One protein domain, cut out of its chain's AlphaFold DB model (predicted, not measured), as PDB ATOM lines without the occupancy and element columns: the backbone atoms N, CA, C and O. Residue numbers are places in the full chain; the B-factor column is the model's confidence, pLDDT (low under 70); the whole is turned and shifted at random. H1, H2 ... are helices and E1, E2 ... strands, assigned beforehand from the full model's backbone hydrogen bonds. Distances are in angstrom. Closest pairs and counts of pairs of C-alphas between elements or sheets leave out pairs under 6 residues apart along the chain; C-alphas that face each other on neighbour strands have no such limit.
ATOM      1  N   LYS A   2     -30.800  -8.622 -26.618       41.75
ATOM      2  CA  LYS A   2     -31.955  -9.538 -26.816       41.75
ATOM      3  C   LYS A   2     -33.339  -8.868 -26.687       41.75
ATOM      4  O   LYS A   2     -34.187  -9.100 -27.535       41.75
ATOM      5  N   GLU A   3     -33.558  -8.001 -25.693       50.41
ATOM      6  CA  GLU A   3     -34.829  -7.248 -25.561       50.41
ATOM      7  C   GLU A   3     -35.052  -6.236 -26.695       50.41
ATOM      8  O   GLU A   3     -36.163  -6.112 -27.199       50.41
ATOM      9  N   SER A   4     -33.994  -5.551 -27.145       56.00
ATOM     10  CA  SER A   4     -34.070  -4.594 -28.260       56.00
ATOM     11  C   SER A   4     -34.354  -5.275 -29.604       56.00
ATOM     12  O   SER A   4     -35.070  -4.721 -30.426       56.00
ATOM     13  N   TYR A   5     -33.834  -6.487 -29.822       58.84
ATOM     14  CA  TYR A   5     -34.141  -7.282 -31.016       58.84
ATOM     15  C   TYR A   5     -35.609  -7.749 -31.024       58.84
ATOM     16  O   TYR A   5     -36.255  -7.787 -32.067       58.84
ATOM     17  N   ASN A   6     -36.170  -8.019 -29.842       81.62
ATOM     18  CA  ASN A   6     -37.561  -8.438 -29.689       81.62
ATOM     19  C   ASN A   6     -38.559  -7.311 -30.038       81.62
ATOM     20  O   ASN A   6     -39.529  -7.552 -30.751       81.62
ATOM     21  N   ILE A   7     -38.307  -6.062 -29.614       92.81
ATOM     22  CA  ILE A   7     -39.231  -4.947 -29.905       92.81
ATOM     23  C   ILE A   7     -39.229  -4.529 -31.385       92.81
ATOM     24  O   ILE A   7     -40.292  -4.216 -31.918       92.81
ATOM     25  N   ILE A   8     -38.079  -4.587 -32.072       93.31
ATOM     26  CA  ILE A   8     -37.986  -4.310 -33.518       93.31
ATOM     27  C   ILE A   8     -38.864  -5.299 -34.294       93.31
ATOM     28  O   ILE A   8     -39.714  -4.887 -35.086       93.31
ATOM     29  N   GLN A   9     -38.709  -6.598 -34.015       92.44
ATOM     30  CA  GLN A   9     -39.506  -7.635 -34.665       92.44
ATOM     31  C   GLN A   9     -40.996  -7.493 -34.336       92.44
ATOM     32  O   GLN A   9     -41.841  -7.663 -35.213       92.44
ATOM     33  N   ALA A  10     -41.333  -7.136 -33.095       94.69
ATOM     34  CA  ALA A  10     -42.713  -6.909 -32.681       94.69
ATOM     35  C   ALA A  10     -43.349  -5.695 -33.387       94.69
ATOM     36  O   ALA A  10     -44.518  -5.748 -33.769       94.69
ATOM     37  N   ASN A  11     -42.577  -4.630 -33.631       96.38
ATOM     38  CA  ASN A  11     -43.016  -3.470 -34.406       96.38
ATOM     39  C   ASN A  11     -43.313  -3.844 -35.867       96.38
ATOM     40  O   ASN A  11     -44.401  -3.561 -36.370       96.38
ATOM     41  N   ILE A  12     -42.387  -4.553 -36.519       95.69
ATOM     42  CA  ILE A  12     -42.579  -5.056 -37.889       95.69
ATOM     43  C   ILE A  12     -43.786  -5.986 -37.956       95.69
ATOM     44  O   ILE A  12     -44.615  -5.844 -38.848       95.69
ATOM     45  N   THR A  13     -43.918  -6.891 -36.985       95.69
ATOM     46  CA  THR A  13     -45.040  -7.834 -36.910       95.69
ATOM     47  C   THR A  13     -46.367  -7.102 -36.770       95.69
ATOM     48  O   THR A  13     -47.313  -7.447 -37.470       95.69
ATOM     49  N   ASN A  14     -46.460  -6.069 -35.928       97.75
ATOM     50  CA  ASN A  14     -47.677  -5.265 -35.821       97.75
ATOM     51  C   ASN A  14     -48.027  -4.579 -37.155       97.75
ATOM     52  O   ASN A  14     -49.176  -4.632 -37.592       97.75
ATOM     53  N   LEU A  15     -47.025  -3.987 -37.816       97.50
ATOM     54  CA  LEU A  15     -47.189  -3.289 -39.090       97.50
ATOM     55  C   LEU A  15     -47.629  -4.220 -40.230       97.50
ATOM     56  O   LEU A  15     -48.519  -3.870 -40.999       97.50
ATOM     57  N   THR A  16     -47.024  -5.398 -40.360       97.31
ATOM     58  CA  THR A  16     -47.413  -6.354 -41.406       97.31
ATOM     59  C   THR A  16     -48.743  -7.022 -41.077       97.31
ATOM     60  O   THR A  16     -49.559  -7.229 -41.970       97.31
ATOM     61  N   SER A  17     -49.020  -7.282 -39.796       97.38
ATOM     62  CA  SER A  17     -50.279  -7.899 -39.366       97.38
ATOM     63  C   SER A  17     -51.490  -7.011 -39.635       97.38
ATOM     64  O   SER A  17     -52.513  -7.545 -40.036       97.38
ATOM     65  N   ILE A  18     -51.403  -5.679 -39.487       97.75
ATOM     66  CA  ILE A  18     -52.542  -4.807 -39.831       97.75
ATOM     67  C   ILE A  18     -52.844  -4.832 -41.338       97.75
ATOM     68  O   ILE A  18     -54.007  -4.812 -41.736       97.75
ATOM     69  N   TRP A  19     -51.814  -4.915 -42.190       97.81
ATOM     70  CA  TRP A  19     -51.999  -5.028 -43.643       97.81
ATOM     71  C   TRP A  19     -52.649  -6.353 -44.023       97.81
ATOM     72  O   TRP A  19     -53.559  -6.378 -44.850       97.81
ATOM     73  N   ARG A  20     -52.199  -7.441 -43.393       97.00
ATOM     74  CA  ARG A  20     -52.781  -8.770 -43.565       97.00
ATOM     75  C   ARG A  20     -54.224  -8.813 -43.081       97.00
ATOM     76  O   ARG A  20     -55.094  -9.173 -43.856       97.00
ATOM     77  N   GLN A  21     -54.488  -8.354 -41.860       96.81
ATOM     78  CA  GLN A  21     -55.817  -8.377 -41.248       96.81
ATOM     79  C   GLN A  21     -56.865  -7.653 -42.099       96.81
ATOM     80  O   GLN A  21     -57.997  -8.116 -42.218       96.81
ATOM     81  N   ALA A  22     -56.491  -6.525 -42.708       96.38
ATOM     82  CA  ALA A  22     -57.374  -5.801 -43.613       96.38
ATOM     83  C   ALA A  22     -57.596  -6.526 -44.948       96.38
ATOM     84  O   ALA A  22     -58.682  -6.433 -45.507       96.38
ATOM     85  N   ALA A  23     -56.588  -7.234 -45.463       95.12
ATOM     86  CA  ALA A  23     -56.646  -7.919 -46.755       95.12
ATOM     87  C   ALA A  23     -57.261  -9.325 -46.696       95.12
ATOM     88  O   ALA A  23     -57.888  -9.754 -47.662       95.12
ATOM     89  N   GLU A  24     -57.107 -10.039 -45.579       92.62
ATOM     90  CA  GLU A  24     -57.651 -11.387 -45.363       92.62
ATOM     91  C   GLU A  24     -59.189 -11.392 -45.456       92.62
ATOM     92  O   GLU A  24     -59.769 -12.342 -45.964       92.62
ATOM     93  N   LEU A  25     -59.854 -10.287 -45.097       92.31
ATOM     94  CA  LEU A  25     -61.310 -10.108 -45.238       92.31
ATOM     95  C   LEU A  25     -61.799  -9.993 -46.696       92.31
ATOM     96  O   LEU A  25     -63.006  -9.932 -46.944       92.31
ATOM     97  N   PHE A  26     -60.867  -9.930 -47.646       90.88
ATOM     98  CA  PHE A  26     -61.104  -9.824 -49.086       90.88
ATOM     99  C   PHE A  26     -60.421 -10.960 -49.860       90.88
ATOM    100  O   PHE A  26     -60.234 -10.830 -51.069       90.88
ATOM    101  N   ASP A  27     -59.959 -12.016 -49.176       87.56
ATOM    102  CA  ASP A  27     -59.150 -13.096 -49.767       87.56
ATOM    103  C   ASP A  27     -57.943 -12.563 -50.568       87.56
ATOM    104  O   ASP A  27     -57.515 -13.125 -51.572       87.56
ATOM    105  N   SER A  28     -57.406 -11.421 -50.130       91.56
ATOM    106  CA  SER A  28     -56.465 -10.592 -50.892       91.56
ATOM    107  C   SER A  28     -55.079 -10.533 -50.245       91.56
ATOM    108  O   SER A  28     -54.347  -9.559 -50.436       91.56
ATOM    109  N   CYS A  29     -54.735 -11.545 -49.445       92.62
ATOM    110  CA  CYS A  29     -53.463 -11.675 -48.738       92.62
ATOM    111  C   CYS A  29     -52.740 -12.951 -49.183       92.62
ATOM    112  O   CYS A  29     -53.249 -14.055 -48.998       92.62
ATOM    113  N   TYR A  30     -51.528 -12.800 -49.709       89.88
ATOM    114  CA  TYR A  30     -50.727 -13.877 -50.283       89.88
ATOM    115  C   TYR A  30     -49.444 -14.033 -49.471       89.88
ATOM    116  O   TYR A  30     -48.662 -13.086 -49.350       89.88
ATOM    117  N   LEU A  31     -49.252 -15.217 -48.883       91.94
ATOM    118  CA  LEU A  31     -48.102 -15.540 -48.042       91.94
ATOM    119  C   LEU A  31     -47.212 -16.549 -48.768       91.94
ATOM    120  O   LEU A  31     -47.630 -17.690 -48.967       91.94
ATOM    121  N   LEU A  32     -46.018 -16.126 -49.177       89.75
ATOM    122  CA  LEU A  32     -45.037 -16.971 -49.862       89.75
ATOM    123  C   LEU A  32     -43.806 -17.143 -48.966       89.75
ATOM    124  O   LEU A  32     -43.681 -16.485 -47.931       89.75
ATOM    125  N   ASP A  33     -42.892 -18.026 -49.364       88.50
ATOM    126  CA  ASP A  33     -41.705 -18.340 -48.564       88.50
ATOM    127  C   ASP A  33     -40.800 -17.106 -48.387       88.50
ATOM    128  O   ASP A  33     -40.436 -16.752 -47.263       88.50
ATOM    129  N   ASP A  34     -40.517 -16.380 -49.472       92.12
ATOM    130  CA  ASP A  34     -39.539 -15.283 -49.471       92.12
ATOM    131  C   ASP A  34     -40.148 -13.884 -49.276       92.12
ATOM    132  O   ASP A  34     -39.495 -12.965 -48.766       92.12
ATOM    133  N   PHE A  35     -41.409 -13.697 -49.654       95.38
ATOM    134  CA  PHE A  35     -42.119 -12.428 -49.522       95.38
ATOM    135  C   PHE A  35     -43.624 -12.647 -49.380       95.38
ATOM    136  O   PHE A  35     -44.156 -13.708 -49.674       95.38
ATOM    137  N   ASN A  36     -44.334 -11.621 -48.935       96.31
ATOM    138  CA  ASN A  36     -45.791 -11.627 -48.895       96.31
ATOM    139  C   ASN A  36     -46.310 -10.362 -49.552       96.31
ATOM    140  O   ASN A  36     -45.622  -9.335 -49.558       96.31
ATOM    141  N   TYR A  37     -47.546 -10.404 -50.031       95.94
ATOM    142  CA  TYR A  37     -48.204  -9.203 -50.512       95.94
ATOM    143  C   TYR A  37     -49.709  -9.211 -50.274       95.94
ATOM    144  O   TYR A  37     -50.345 -10.255 -50.153       95.94
ATOM    145  N   CYS A  38     -50.272  -8.009 -50.230       94.62
ATOM    146  CA  CYS A  38     -51.706  -7.776 -50.230       94.62
ATOM    147  C   CYS A  38     -52.093  -6.949 -51.458       94.62
ATOM    148  O   CYS A  38     -51.372  -6.007 -51.806       94.62
ATOM    149  N   PHE A  39     -53.239  -7.245 -52.076       92.25
ATOM    150  CA  PHE A  39     -53.763  -6.447 -53.189       92.25
ATOM    151  C   PHE A  39     -55.294  -6.425 -53.251       92.25
ATOM    152  O   PHE A  39     -55.922  -7.434 -53.536       92.25
ATOM    153  N   ILE A  40     -55.875  -5.238 -53.069       89.94
ATOM    154  CA  ILE A  40     -57.296  -4.923 -53.226       89.94
ATOM    155  C   ILE A  40     -57.428  -3.862 -54.324       89.94
ATOM    156  O   ILE A  40     -56.921  -2.748 -54.191       89.94
ATOM    157  N   GLU A  41     -58.130  -4.179 -55.409       83.69
ATOM    158  CA  GLU A  41     -58.165  -3.358 -56.632       83.69
ATOM    159  C   GLU A  41     -58.678  -1.917 -56.420       83.69
ATOM    160  O   GLU A  41     -58.188  -0.965 -57.045       83.69
ATOM    161  N   ASN A  42     -59.646  -1.742 -55.517       86.38
ATOM    162  CA  ASN A  42     -60.384  -0.490 -55.311       86.38
ATOM    163  C   ASN A  42     -59.873   0.365 -54.137       86.38
ATOM    164  O   ASN A  42     -60.598   1.237 -53.651       86.38
ATOM    165  N   SER A  43     -58.636   0.139 -53.686       91.31
ATOM    166  CA  SER A  43     -58.014   0.869 -52.575       91.31
ATOM    167  C   SER A  43     -56.505   1.047 -52.780       91.31
ATOM    168  O   SER A  43     -55.879   0.240 -53.458       91.31
ATOM    169  N   ASP A  44     -55.897   2.074 -52.174       90.81
ATOM    170  CA  ASP A  44     -54.430   2.235 -52.150       90.81
ATOM    171  C   ASP A  44     -53.785   1.512 -50.948       90.81
ATOM    172  O   ASP A  44     -52.578   1.260 -50.929       90.81
ATOM    173  N   TRP A  45     -54.585   1.180 -49.932       94.38
ATOM    174  CA  TRP A  45     -54.198   0.423 -48.736       94.38
ATOM    175  C   TRP A  45     -55.149  -0.769 -48.560       94.38
ATOM    176  O   TRP A  45     -56.345  -0.588 -48.780       94.38
ATOM    177  N   PRO A  46     -54.680  -1.960 -48.152       94.81
ATOM    178  CA  PRO A  46     -53.353  -2.292 -47.629       94.81
ATOM    179  C   PRO A  46     -52.311  -2.688 -48.691       94.81
ATOM    180  O   PRO A  46     -51.307  -3.295 -48.334       94.81
ATOM    181  N   ASN A  47     -52.514  -2.332 -49.966       95.06
ATOM    182  CA  ASN A  47     -51.742  -2.807 -51.127       95.06
ATOM    183  C   ASN A  47     -50.222  -2.638 -51.013       95.06
ATOM    184  O   ASN A  47     -49.649  -1.585 -51.335       95.06
ATOM    185  N   ARG A  48     -49.556  -3.697 -50.550       96.06
ATOM    186  CA  ARG A  48     -48.139  -3.698 -50.187       96.06
ATOM    187  C   ARG A  48     -47.521  -5.068 -50.371       96.06
ATOM    188  O   ARG A  48     -48.196  -6.067 -50.169       96.06
ATOM    189  N   LEU A  49     -46.227  -5.080 -50.664       97.00
ATOM    190  CA  LEU A  49     -45.372  -6.263 -50.648       97.00
ATOM    191  C   LEU A  49     -44.240  -6.056 -49.648       97.00
ATOM    192  O   LEU A  49     -43.688  -4.957 -49.565       97.00
ATOM    193  N   TRP A  50     -43.888  -7.093 -48.897       96.88
ATOM    194  CA  TRP A  50     -42.759  -7.070 -47.970       96.88
ATOM    195  C   TRP A  50     -42.043  -8.417 -47.921       96.88
ATOM    196  O   TRP A  50     -42.631  -9.458 -48.198       96.88
ATOM    197  N   PHE A  51     -40.766  -8.386 -47.553       94.56
ATOM    198  CA  PHE A  51     -39.880  -9.549 -47.576       94.56
ATOM    199  C   PHE A  51     -39.856 -10.266 -46.221       94.56
ATOM    200  O   PHE A  51     -39.947  -9.618 -45.173       94.56
ATOM    201  N   ASN A  52     -39.716 -11.593 -46.248       91.00
ATOM    202  CA  ASN A  52     -39.579 -12.438 -45.055       91.00
ATOM    203  C   ASN A  52     -38.130 -12.543 -44.557       91.00
ATOM    204  O   ASN A  52     -37.894 -13.003 -43.440       91.00
ATOM    205  N   GLY A  53     -37.168 -12.089 -45.362       87.81
ATOM    206  CA  GLY A  53     -35.746 -12.097 -45.048       87.81
ATOM    207  C   GLY A  53     -34.951 -11.161 -45.956       87.81
ATOM    208  O   GLY A  53     -35.496 -10.209 -46.522       87.81
ATOM    209  N   ASP A  54     -33.653 -11.435 -46.077       87.00
ATOM    210  CA  ASP A  54     -32.761 -10.674 -46.947       87.00
ATOM    211  C   ASP A  54     -33.154 -10.800 -48.419       87.00
ATOM    212  O   ASP A  54     -33.505 -11.869 -48.919       87.00
ATOM    213  N   ILE A  55     -33.048  -9.684 -49.136       89.88
ATOM    214  CA  ILE A  55     -33.391  -9.630 -50.551       89.88
ATOM    215  C   ILE A  55     -32.234 -10.199 -51.370       89.88
ATOM    216  O   ILE A  55     -31.102  -9.725 -51.281       89.88
ATOM    217  N   THR A  56     -32.538 -11.161 -52.236       87.38
ATOM    218  CA  THR A  56     -31.619 -11.662 -53.266       87.38
ATOM    219  C   THR A  56     -32.102 -11.252 -54.657       87.38
ATOM    220  O   THR A  56     -33.248 -10.845 -54.840       87.38
ATOM    221  N   GLU A  57     -31.240 -11.351 -55.669       78.69
ATOM    222  CA  GLU A  57     -31.654 -11.077 -57.053       78.69
ATOM    223  C   GLU A  57     -32.706 -12.080 -57.559       78.69
ATOM    224  O   GLU A  57     -33.573 -11.691 -58.337       78.69
ATOM    225  N   THR A  58     -32.682 -13.329 -57.077       81.12
ATOM    226  CA  THR A  58     -33.725 -14.329 -57.361       81.12
ATOM    227  C   THR A  58     -35.079 -13.847 -56.854       81.12
ATOM    228  O   THR A  58     -36.007 -13.707 -57.645       81.12
ATOM    229  N   ILE A  59     -35.145 -13.474 -55.571       89.94
ATOM    230  CA  ILE A  59     -36.371 -12.970 -54.937       89.94
ATOM    231  C   ILE A  59     -36.867 -11.707 -55.654       89.94
ATOM    232  O   ILE A  59     -38.060 -11.527 -55.855       89.94
ATOM    233  N   ILE A  60     -35.966 -10.823 -56.097       89.25
ATOM    234  CA  ILE A  60     -36.347  -9.627 -56.866       89.25
ATOM    235  C   ILE A  60     -37.049  -9.971 -58.178       89.25
ATOM    236  O   ILE A  60     -37.967  -9.247 -58.563       89.25
ATOM    237  N   ASN A  61     -36.600 -11.004 -58.887       80.50
ATOM    238  CA  ASN A  61     -37.225 -11.398 -60.146       80.50
ATOM    239  C   ASN A  61     -38.616 -11.987 -59.898       80.50
ATOM    240  O   ASN A  61     -39.560 -11.562 -60.551       80.50
ATOM    241  N   GLU A  62     -38.763 -12.840 -58.884       81.44
ATOM    242  CA  GLU A  62     -40.071 -13.369 -58.474       81.44
ATOM    243  C   GLU A  62     -41.026 -12.244 -58.059       81.44
ATOM    244  O   GLU A  62     -42.166 -12.182 -58.515       81.44
ATOM    245  N   VAL A  63     -40.535 -11.278 -57.276       90.06
ATOM    246  CA  VAL A  63     -41.303 -10.078 -56.933       90.06
ATOM    247  C   VAL A  63     -41.712  -9.325 -58.191       90.06
ATOM    248  O   VAL A  63     -42.863  -8.925 -58.295       90.06
ATOM    249  N   LYS A  64     -40.813  -9.107 -59.157       85.44
ATOM    250  CA  LYS A  64     -41.163  -8.420 -60.408       85.44
ATOM    251  C   LYS A  64     -42.273  -9.135 -61.164       85.44
ATOM    252  O   LYS A  64     -43.180  -8.450 -61.623       85.44
ATOM    253  N   ASP A  65     -42.214 -10.457 -61.268       75.00
ATOM    254  CA  ASP A  65     -43.229 -11.251 -61.960       75.00
ATOM    255  C   ASP A  65     -44.603 -11.080 -61.296       75.00
ATOM    256  O   ASP A  65     -45.578 -10.740 -61.973       75.00
ATOM    257  N   GLU A  66     -44.661 -11.172 -59.963       80.88
ATOM    258  CA  GLU A  66     -45.881 -10.888 -59.199       80.88
ATOM    259  C   GLU A  66     -46.348  -9.442 -59.411       80.88
ATOM    260  O   GLU A  66     -47.517  -9.197 -59.710       80.88
ATOM    261  N   LEU A  67     -45.436  -8.468 -59.342       83.62
ATOM    262  CA  LEU A  67     -45.761  -7.060 -59.544       83.62
ATOM    263  C   LEU A  67     -46.288  -6.769 -60.946       83.62
ATOM    264  O   LEU A  67     -47.176  -5.939 -61.078       83.62
ATOM    265  N   PHE A  68     -45.766  -7.391 -61.998       75.75
ATOM    266  CA  PHE A  68     -46.278  -7.178 -63.354       75.75
ATOM    267  C   PHE A  68     -47.647  -7.829 -63.576       75.75
ATOM    268  O   PHE A  68     -48.359  -7.432 -64.499       75.75
ATOM    269  N   SER A  69     -48.039  -8.781 -62.724       70.69
ATOM    270  CA  SER A  69     -49.367  -9.394 -62.758       70.69
ATOM    271  C   SER A  69     -50.455  -8.539 -62.091       70.69
ATOM    272  O   SER A  69     -51.637  -8.705 -62.405       70.69
ATOM    273  N   THR A  70     -50.094  -7.598 -61.203       73.69
ATOM    274  CA  THR A  70     -51.095  -6.767 -60.523       73.69
ATOM    275  C   THR A  70     -51.606  -5.638 -61.436       73.69
ATOM    276  O   THR A  70     -50.806  -4.925 -62.042       73.69
ATOM    277  N   PRO A  71     -52.928  -5.373 -61.486       72.75
ATOM    278  CA  PRO A  71     -53.516  -4.317 -62.326       72.75
ATOM    279  C   PRO A  71     -53.021  -2.890 -62.048       72.75
ATOM    280  O   PRO A  71     -53.194  -1.996 -62.877       72.75
ATOM    281  N   LYS A  72     -52.480  -2.643 -60.848       79.44
ATOM    282  CA  LYS A  72     -51.963  -1.342 -60.409       79.44
ATOM    283  C   LYS A  72     -50.647  -1.518 -59.646       79.44
ATOM    284  O   LYS A  72     -50.471  -2.562 -59.002       79.44
ATOM    285  N   PRO A  73     -49.773  -0.493 -59.622       85.12
ATOM    286  CA  PRO A  73     -48.531  -0.549 -58.862       85.12
ATOM    287  C   PRO A  73     -48.799  -0.695 -57.366       85.12
ATOM    288  O   PRO A  73     -49.515   0.117 -56.775       85.12
ATOM    289  N   ILE A  74     -48.170  -1.684 -56.733       90.62
ATOM    290  CA  ILE A  74     -48.188  -1.835 -55.273       90.62
ATOM    291  C   ILE A  74     -46.915  -1.274 -54.645       90.62
ATOM    292  O   ILE A  74     -45.868  -1.138 -55.284       90.62
ATOM    293  N   THR A  75     -47.008  -0.908 -53.369       95.19
ATOM    294  CA  THR A  75     -45.859  -0.369 -52.636       95.19
ATOM    295  C   THR A  75     -45.003  -1.513 -52.090       95.19
ATOM    296  O   THR A  75     -45.485  -2.309 -51.293       95.19
ATOM    297  N   VAL A  76     -43.723  -1.568 -52.456       96.69
ATOM    298  CA  VAL A  76     -42.764  -2.534 -51.902       96.69
ATOM    299  C   VAL A  76     -42.092  -1.936 -50.672       96.69
ATOM    300  O   VAL A  76     -41.355  -0.955 -50.768       96.69
ATOM    301  N   SER A  77     -42.361  -2.503 -49.505       96.31
ATOM    302  CA  SER A  77     -41.846  -2.063 -48.213       96.31
ATOM    303  C   SER A  77     -40.628  -2.901 -47.813       96.31
ATOM    304  O   SER A  77     -40.702  -4.122 -47.721       96.31
ATOM    305  N   CYS A  78     -39.500  -2.237 -47.563       94.19
ATOM    306  CA  CYS A  78     -38.254  -2.870 -47.139       94.19
ATOM    307  C   CYS A  78     -37.698  -2.151 -45.905       94.19
ATOM    308  O   CYS A  78     -37.548  -0.925 -45.901       94.19
ATOM    309  N   TRP A  79     -37.383  -2.917 -44.866       91.56
ATOM    310  CA  TRP A  79     -36.679  -2.472 -43.667       91.56
ATOM    311  C   TRP A  79     -35.362  -3.233 -43.579       91.56
ATOM    312  O   TRP A  79     -35.331  -4.455 -43.665       91.56
ATOM    313  N   ASN A  80     -34.261  -2.507 -43.442       78.25
ATOM    314  CA  ASN A  80     -32.941  -3.106 -43.323       78.25
ATOM    315  C   ASN A  80     -32.498  -3.054 -41.861       78.25
ATOM    316  O   ASN A  80     -32.252  -1.963 -41.345       78.25
ATOM    317  N   ILE A  81     -32.463  -4.216 -41.210       72.69
ATOM    318  CA  ILE A  81     -32.145  -4.353 -39.780       72.69
ATOM    319  C   ILE A  81     -30.650  -4.664 -39.576       72.69
ATOM    320  O   ILE A  81     -30.102  -4.278 -38.547       72.69
ATOM    321  N   ASP A  82     -29.980  -5.252 -40.576       66.88
ATOM    322  CA  ASP A  82     -28.622  -5.813 -40.462       66.88
ATOM    323  C   ASP A  82     -27.615  -5.212 -41.472       66.88
ATOM    324  O   ASP A  82     -26.682  -5.883 -41.907       66.88
ATOM    325  N   ASP A  83     -27.806  -3.955 -41.893       65.88
ATOM    326  CA  ASP A  83     -26.957  -3.280 -42.897       65.88
ATOM    327  C   ASP A  83     -26.766  -4.091 -44.207       65.88
ATOM    328  O   ASP A  83     -25.763  -3.970 -44.914       65.88
ATOM    329  N   SER A  84     -27.773  -4.890 -44.578       73.50
ATOM    330  CA  SER A  84     -27.804  -5.695 -45.807       73.50
ATOM    331  C   SER A  84     -27.733  -4.840 -47.084       73.50
ATOM    332  O   SER A  84     -28.023  -3.638 -47.101       73.50
ATOM    333  N   THR A  85     -27.420  -5.469 -48.218       79.25
ATOM    334  CA  THR A  85     -27.399  -4.811 -49.538       79.25
ATOM    335  C   THR A  85     -28.791  -4.653 -50.168       79.25
ATOM    336  O   THR A  85     -28.903  -4.128 -51.279       79.25
ATOM    337  N   SER A  86     -29.859  -5.023 -49.450       85.62
ATOM    338  CA  SER A  86     -31.253  -5.077 -49.915       85.62
ATOM    339  C   SER A  86     -31.724  -3.801 -50.630       85.62
ATOM    340  O   SER A  86     -32.298  -3.855 -51.719       85.62
ATOM    341  N   TYR A  87     -31.412  -2.620 -50.085       86.50
ATOM    342  CA  TYR A  87     -31.778  -1.344 -50.718       86.50
ATOM    343  C   TYR A  87     -31.072  -1.097 -52.055       86.50
ATOM    344  O   TYR A  87     -31.654  -0.500 -52.961       86.50
ATOM    345  N   ASN A  88     -29.818  -1.532 -52.182       84.00
ATOM    346  CA  ASN A  88     -29.053  -1.364 -53.414       84.00
ATOM    347  C   ASN A  88     -29.560  -2.312 -54.500       84.00
ATOM    348  O   ASN A  88     -29.652  -1.907 -55.659       84.00
ATOM    349  N   LEU A  89     -29.947  -3.532 -54.121       85.81
ATOM    350  CA  LEU A  89     -30.507  -4.516 -55.042       85.81
ATOM    351  C   LEU A  89     -31.838  -4.043 -55.637       85.81
ATOM    352  O   LEU A  89     -31.985  -4.047 -56.858       85.81
ATOM    353  N   LEU A  90     -32.758  -3.522 -54.816       89.44
ATOM    354  CA  LEU A  90     -34.012  -2.936 -55.310       89.44
ATOM    355  C   LEU A  90     -33.754  -1.779 -56.291       89.44
ATOM    356  O   LEU A  90     -34.314  -1.754 -57.387       89.44
ATOM    357  N   LYS A  91     -32.852  -0.848 -55.954       83.56
ATOM    358  CA  LYS A  91     -32.501   0.268 -56.851       83.56
ATOM    359  C   LYS A  91     -31.908  -0.211 -58.177       83.56
ATOM    360  O   LYS A  91     -32.331   0.255 -59.232       83.56
ATOM    361  N   LYS A  92     -30.964  -1.158 -58.134       79.00
ATOM    362  CA  LYS A  92     -30.355  -1.774 -59.327       79.00
ATOM    363  C   LYS A  92     -31.410  -2.461 -60.197       79.00
ATOM    364  O   LYS A  92     -31.332  -2.411 -61.417       79.00
ATOM    365  N   ALA A  93     -32.423  -3.047 -59.568       80.75
ATOM    366  CA  ALA A  93     -33.520  -3.717 -60.243       80.75
ATOM    367  C   ALA A  93     -34.578  -2.767 -60.837       80.75
ATOM    368  O   ALA A  93     -35.532  -3.250 -61.447       80.75
ATOM    369  N   GLY A  94     -34.412  -1.446 -60.715       84.06
ATOM    370  CA  GLY A  94     -35.304  -0.449 -61.316       84.06
ATOM    371  C   GLY A  94     -36.445   0.014 -60.409       84.06
ATOM    372  O   GLY A  94     -37.309   0.769 -60.858       84.06
ATOM    373  N   PHE A  95     -36.448  -0.388 -59.135       91.31
ATOM    374  CA  PHE A  95     -37.405   0.115 -58.157       91.31
ATOM    375  C   PHE A  95     -37.077   1.561 -57.776       91.31
ATOM    376  O   PHE A  95     -35.947   1.893 -57.403       91.31
ATOM    377  N   LYS A  96     -38.088   2.433 -57.831       91.12
ATOM    378  CA  LYS A  96     -37.973   3.852 -57.475       91.12
ATOM    379  C   LYS A  96     -38.413   4.053 -56.027       91.12
ATOM    380  O   LYS A  96     -39.478   3.585 -55.634       91.12
ATOM    381  N   GLU A  97     -37.597   4.739 -55.228       93.62
ATOM    382  CA  GLU A  97     -37.934   5.075 -53.836       93.62
ATOM    383  C   GLU A  97     -39.137   6.041 -53.824       93.62
ATOM    384  O   GLU A  97     -39.088   7.112 -54.425       93.62
ATOM    385  N   LYS A  98     -40.230   5.637 -53.168       91.00
ATOM    386  CA  LYS A  98     -41.494   6.383 -53.041       91.00
ATOM    387  C   LYS A  98     -41.543   7.197 -51.754       91.00
ATOM    388  O   LYS A  98     -42.003   8.334 -51.764       91.00
ATOM    389  N   SER A  99     -41.110   6.620 -50.634       92.31
ATOM    390  CA  SER A  99     -41.057   7.334 -49.357       92.31
ATOM    391  C   SER A  99     -40.142   6.644 -48.347       92.31
ATOM    392  O   SER A  99     -39.847   5.453 -48.460       92.31
ATOM    393  N   VAL A 100     -39.733   7.397 -47.325       94.19
ATOM    394  CA  VAL A 100     -38.955   6.898 -46.187       94.19
ATOM    395  C   VAL A 100     -39.708   7.196 -44.896       94.19
ATOM    396  O   VAL A 100     -40.164   8.321 -44.670       94.19
ATOM    397  N   GLN A 101     -39.816   6.184 -44.045       95.00
ATOM    398  CA  GLN A 101     -40.378   6.261 -42.702       95.00
ATOM    399  C   GLN A 101     -39.386   5.692 -41.688       95.00
ATOM    400  O   GLN A 101     -38.462   4.961 -42.039       95.00
ATOM    401  N   ILE A 102     -39.578   6.038 -40.422       95.88
ATOM    402  CA  ILE A 102     -38.788   5.544 -39.298       95.88
ATOM    403  C   ILE A 102     -39.725   4.741 -38.402       95.88
ATOM    404  O   ILE A 102     -40.683   5.299 -37.865       95.88
ATOM    405  N   VAL A 238     -35.172   1.924 -40.180       93.44
ATOM    406  CA  VAL A 238     -35.578   2.715 -41.352       93.44
ATOM    407  C   VAL A 238     -36.441   1.844 -42.259       93.44
ATOM    408  O   VAL A 238     -36.025   0.755 -42.637       93.44
ATOM    409  N   LEU A 239     -37.618   2.343 -42.635       94.69
ATOM    410  CA  LEU A 239     -38.519   1.737 -43.609       94.69
ATOM    411  C   LEU A 239     -38.457   2.518 -44.919       94.69
ATOM    412  O   LEU A 239     -38.842   3.689 -44.970       94.69
ATOM    413  N   LYS A 240     -38.011   1.869 -45.990       95.19
ATOM    414  CA  LYS A 240     -38.046   2.421 -47.342       95.19
ATOM    415  C   LYS A 240     -39.160   1.775 -48.145       95.19
ATOM    416  O   LYS A 240     -39.247   0.555 -48.243       95.19
ATOM    417  N   ASN A 241     -39.997   2.616 -48.732       95.56
ATOM    418  CA  ASN A 241     -41.064   2.203 -49.623       95.56
ATOM    419  C   ASN A 241     -40.634   2.472 -51.062       95.56
ATOM    420  O   ASN A 241     -40.176   3.573 -51.367       95.56
ATOM    421  N   TYR A 242     -40.824   1.497 -51.938       95.25
ATOM    422  CA  TYR A 242     -40.495   1.560 -53.353       95.25
ATOM    423  C   TYR A 242     -41.724   1.284 -54.219       95.25
ATOM    424  O   TYR A 242     -42.721   0.738 -53.751       95.25
ATOM    425  N   VAL A 243     -41.637   1.650 -55.493       92.69
ATOM    426  CA  VAL A 243     -42.581   1.251 -56.542       92.69
ATOM    427  C   VAL A 243     -41.814   0.800 -57.777       92.69
ATOM    428  O   VAL A 243     -40.756   1.353 -58.095       92.69
ATOM    429  N   LEU A 244     -42.357  -0.196 -58.469       88.38
ATOM    430  CA  LEU A 244     -41.898  -0.596 -59.792       88.38
ATOM    431  C   LEU A 244     -42.793   0.057 -60.845       88.38
ATOM    432  O   LEU A 244     -44.015   0.082 -60.709       88.38
ATOM    433  N   ASP A 245     -42.176   0.608 -61.882       73.19
ATOM    434  CA  ASP A 245     -42.896   1.200 -63.005       73.19
ATOM    435  C   ASP A 245     -43.415   0.087 -63.927       73.19
ATOM    436  O   ASP A 245     -42.680  -0.426 -64.770       73.19
ATOM    437  N   GLN A 246     -44.675  -0.315 -63.735       64.38
ATOM    438  CA  GLN A 246     -45.330  -1.381 -64.506       64.38
ATOM    439  C   GLN A 246     -45.542  -1.023 -65.987       64.38
ATOM    440  O   GLN A 246     -45.794  -1.907 -66.799       64.38
ATOM    441  N   ASN A 247     -45.397   0.255 -66.366       54.84
ATOM    442  CA  ASN A 247     -45.468   0.692 -67.764       54.84
ATOM    443  C   ASN A 247     -44.153   0.474 -68.531       54.84
ATOM    444  O   ASN A 247     -44.075   0.803 -69.718       54.84
ATOM    445  N   MET A 248     -43.106  -0.067 -67.895       55.44
ATOM    446  CA  MET A 248     -41.934  -0.538 -68.629       55.44
ATOM    447  C   MET A 248     -42.313  -1.776 -69.441       55.44
ATOM    448  O   MET A 248     -42.282  -2.896 -68.944       55.44
TER     449      MET A 248
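AT A GLANCE: This is residues 2 to 102 and 238 to 248 of the 541 residues of the protein "Dienelactone hydrolase" of Pedobacter sp. OK701 (UniProt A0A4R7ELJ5). A twisted wall of six strands has the long helix H1 over one face and the shorter helices H2 and H3 over the other, making three layers, helix, sheet, helix. H1 covers the E2 and E3 part of the sheet, and H3 covers E6. Look through 112 residues for three named helices and six named strands, in the order H1 E1 E2 E3 H2 E4 H3 E5 E6; the mixed sheet runs E1 E2 E3 E4 E6 E5. The class is mixed, helices and strands, and the whole is compact, with a radius of gyration of the C-alphas of 13.7 A and spans of 42 by 35 by 25 A.

IN THESE COORDINATES: Find C-alpha 2 at (-31.955, -9.538, -26.816); from there H1, residues 2 to 24, runs 31.7 A to C-alpha 24 at (-57.651, -11.387, -45.363). Next come E1, residues 29 to 31, E2, residues 35 to 38, and E3, residues 48 to 51. H2, residues 57 to 69, is 18.7 A long; E4, residues 75 to 79, is 13.0 A. H3, residues 86 to 92, leads to E5, residues 96 to 102, 18.3 A long. E6, residues 238 to 243, runs 16.8 A to C-alpha 243 at (-42.581, 1.251, -56.542).

HOW THE PARTS SIT: Begin with E1, E2 and E3, a meander, each strand the antiparallel neighbour of the one before: N 30 and O 37 are 2.8 A apart, N 36 and O 50 2.8 A. E3 and E4 are parallel, with N 77 and O 49 at 2.8 A; E3, H2, E4 form a strand-helix-strand unit, two parallel neighbours with a helix between, its crossover right-handed. E4, H3, E5 form a split unit, also right-handed, with E6 between its strands. E6 is antiparallel to E4, with N 76 and O 242 at 2.8 A, and to E5, with N 98 and O 241 at 2.7 A. H1 is on one face at a height of 10.4 A; its closest C-alphas to E2 are Ala 23 and Cys 38, 6.0 A. On the opposite face, H2 has a height of 9.9 A and H3 8.9 A. H2, with residues 57 to 60 alone, only just touches H3, with 3 pairs of C-alphas within 8 A, Glu 57 and Leu 89 closest at 7.0 A. Every O i to N i+4 pair is within hydrogen-bond range in H2 and H3; in H1, 18 of 19 are.

THE WHOLE: The two farthest C-alphas, Lys 2 and Asn 247, are 44.3 A apart. Residues 103 to 237 are not printed; C-alphas 102 and 238 are 4.7 A apart across this cut. Of the links printed whole, none is long. Look for pLDDT under 70 at residues 2 to 5, 82 to 83 and 246 to 248.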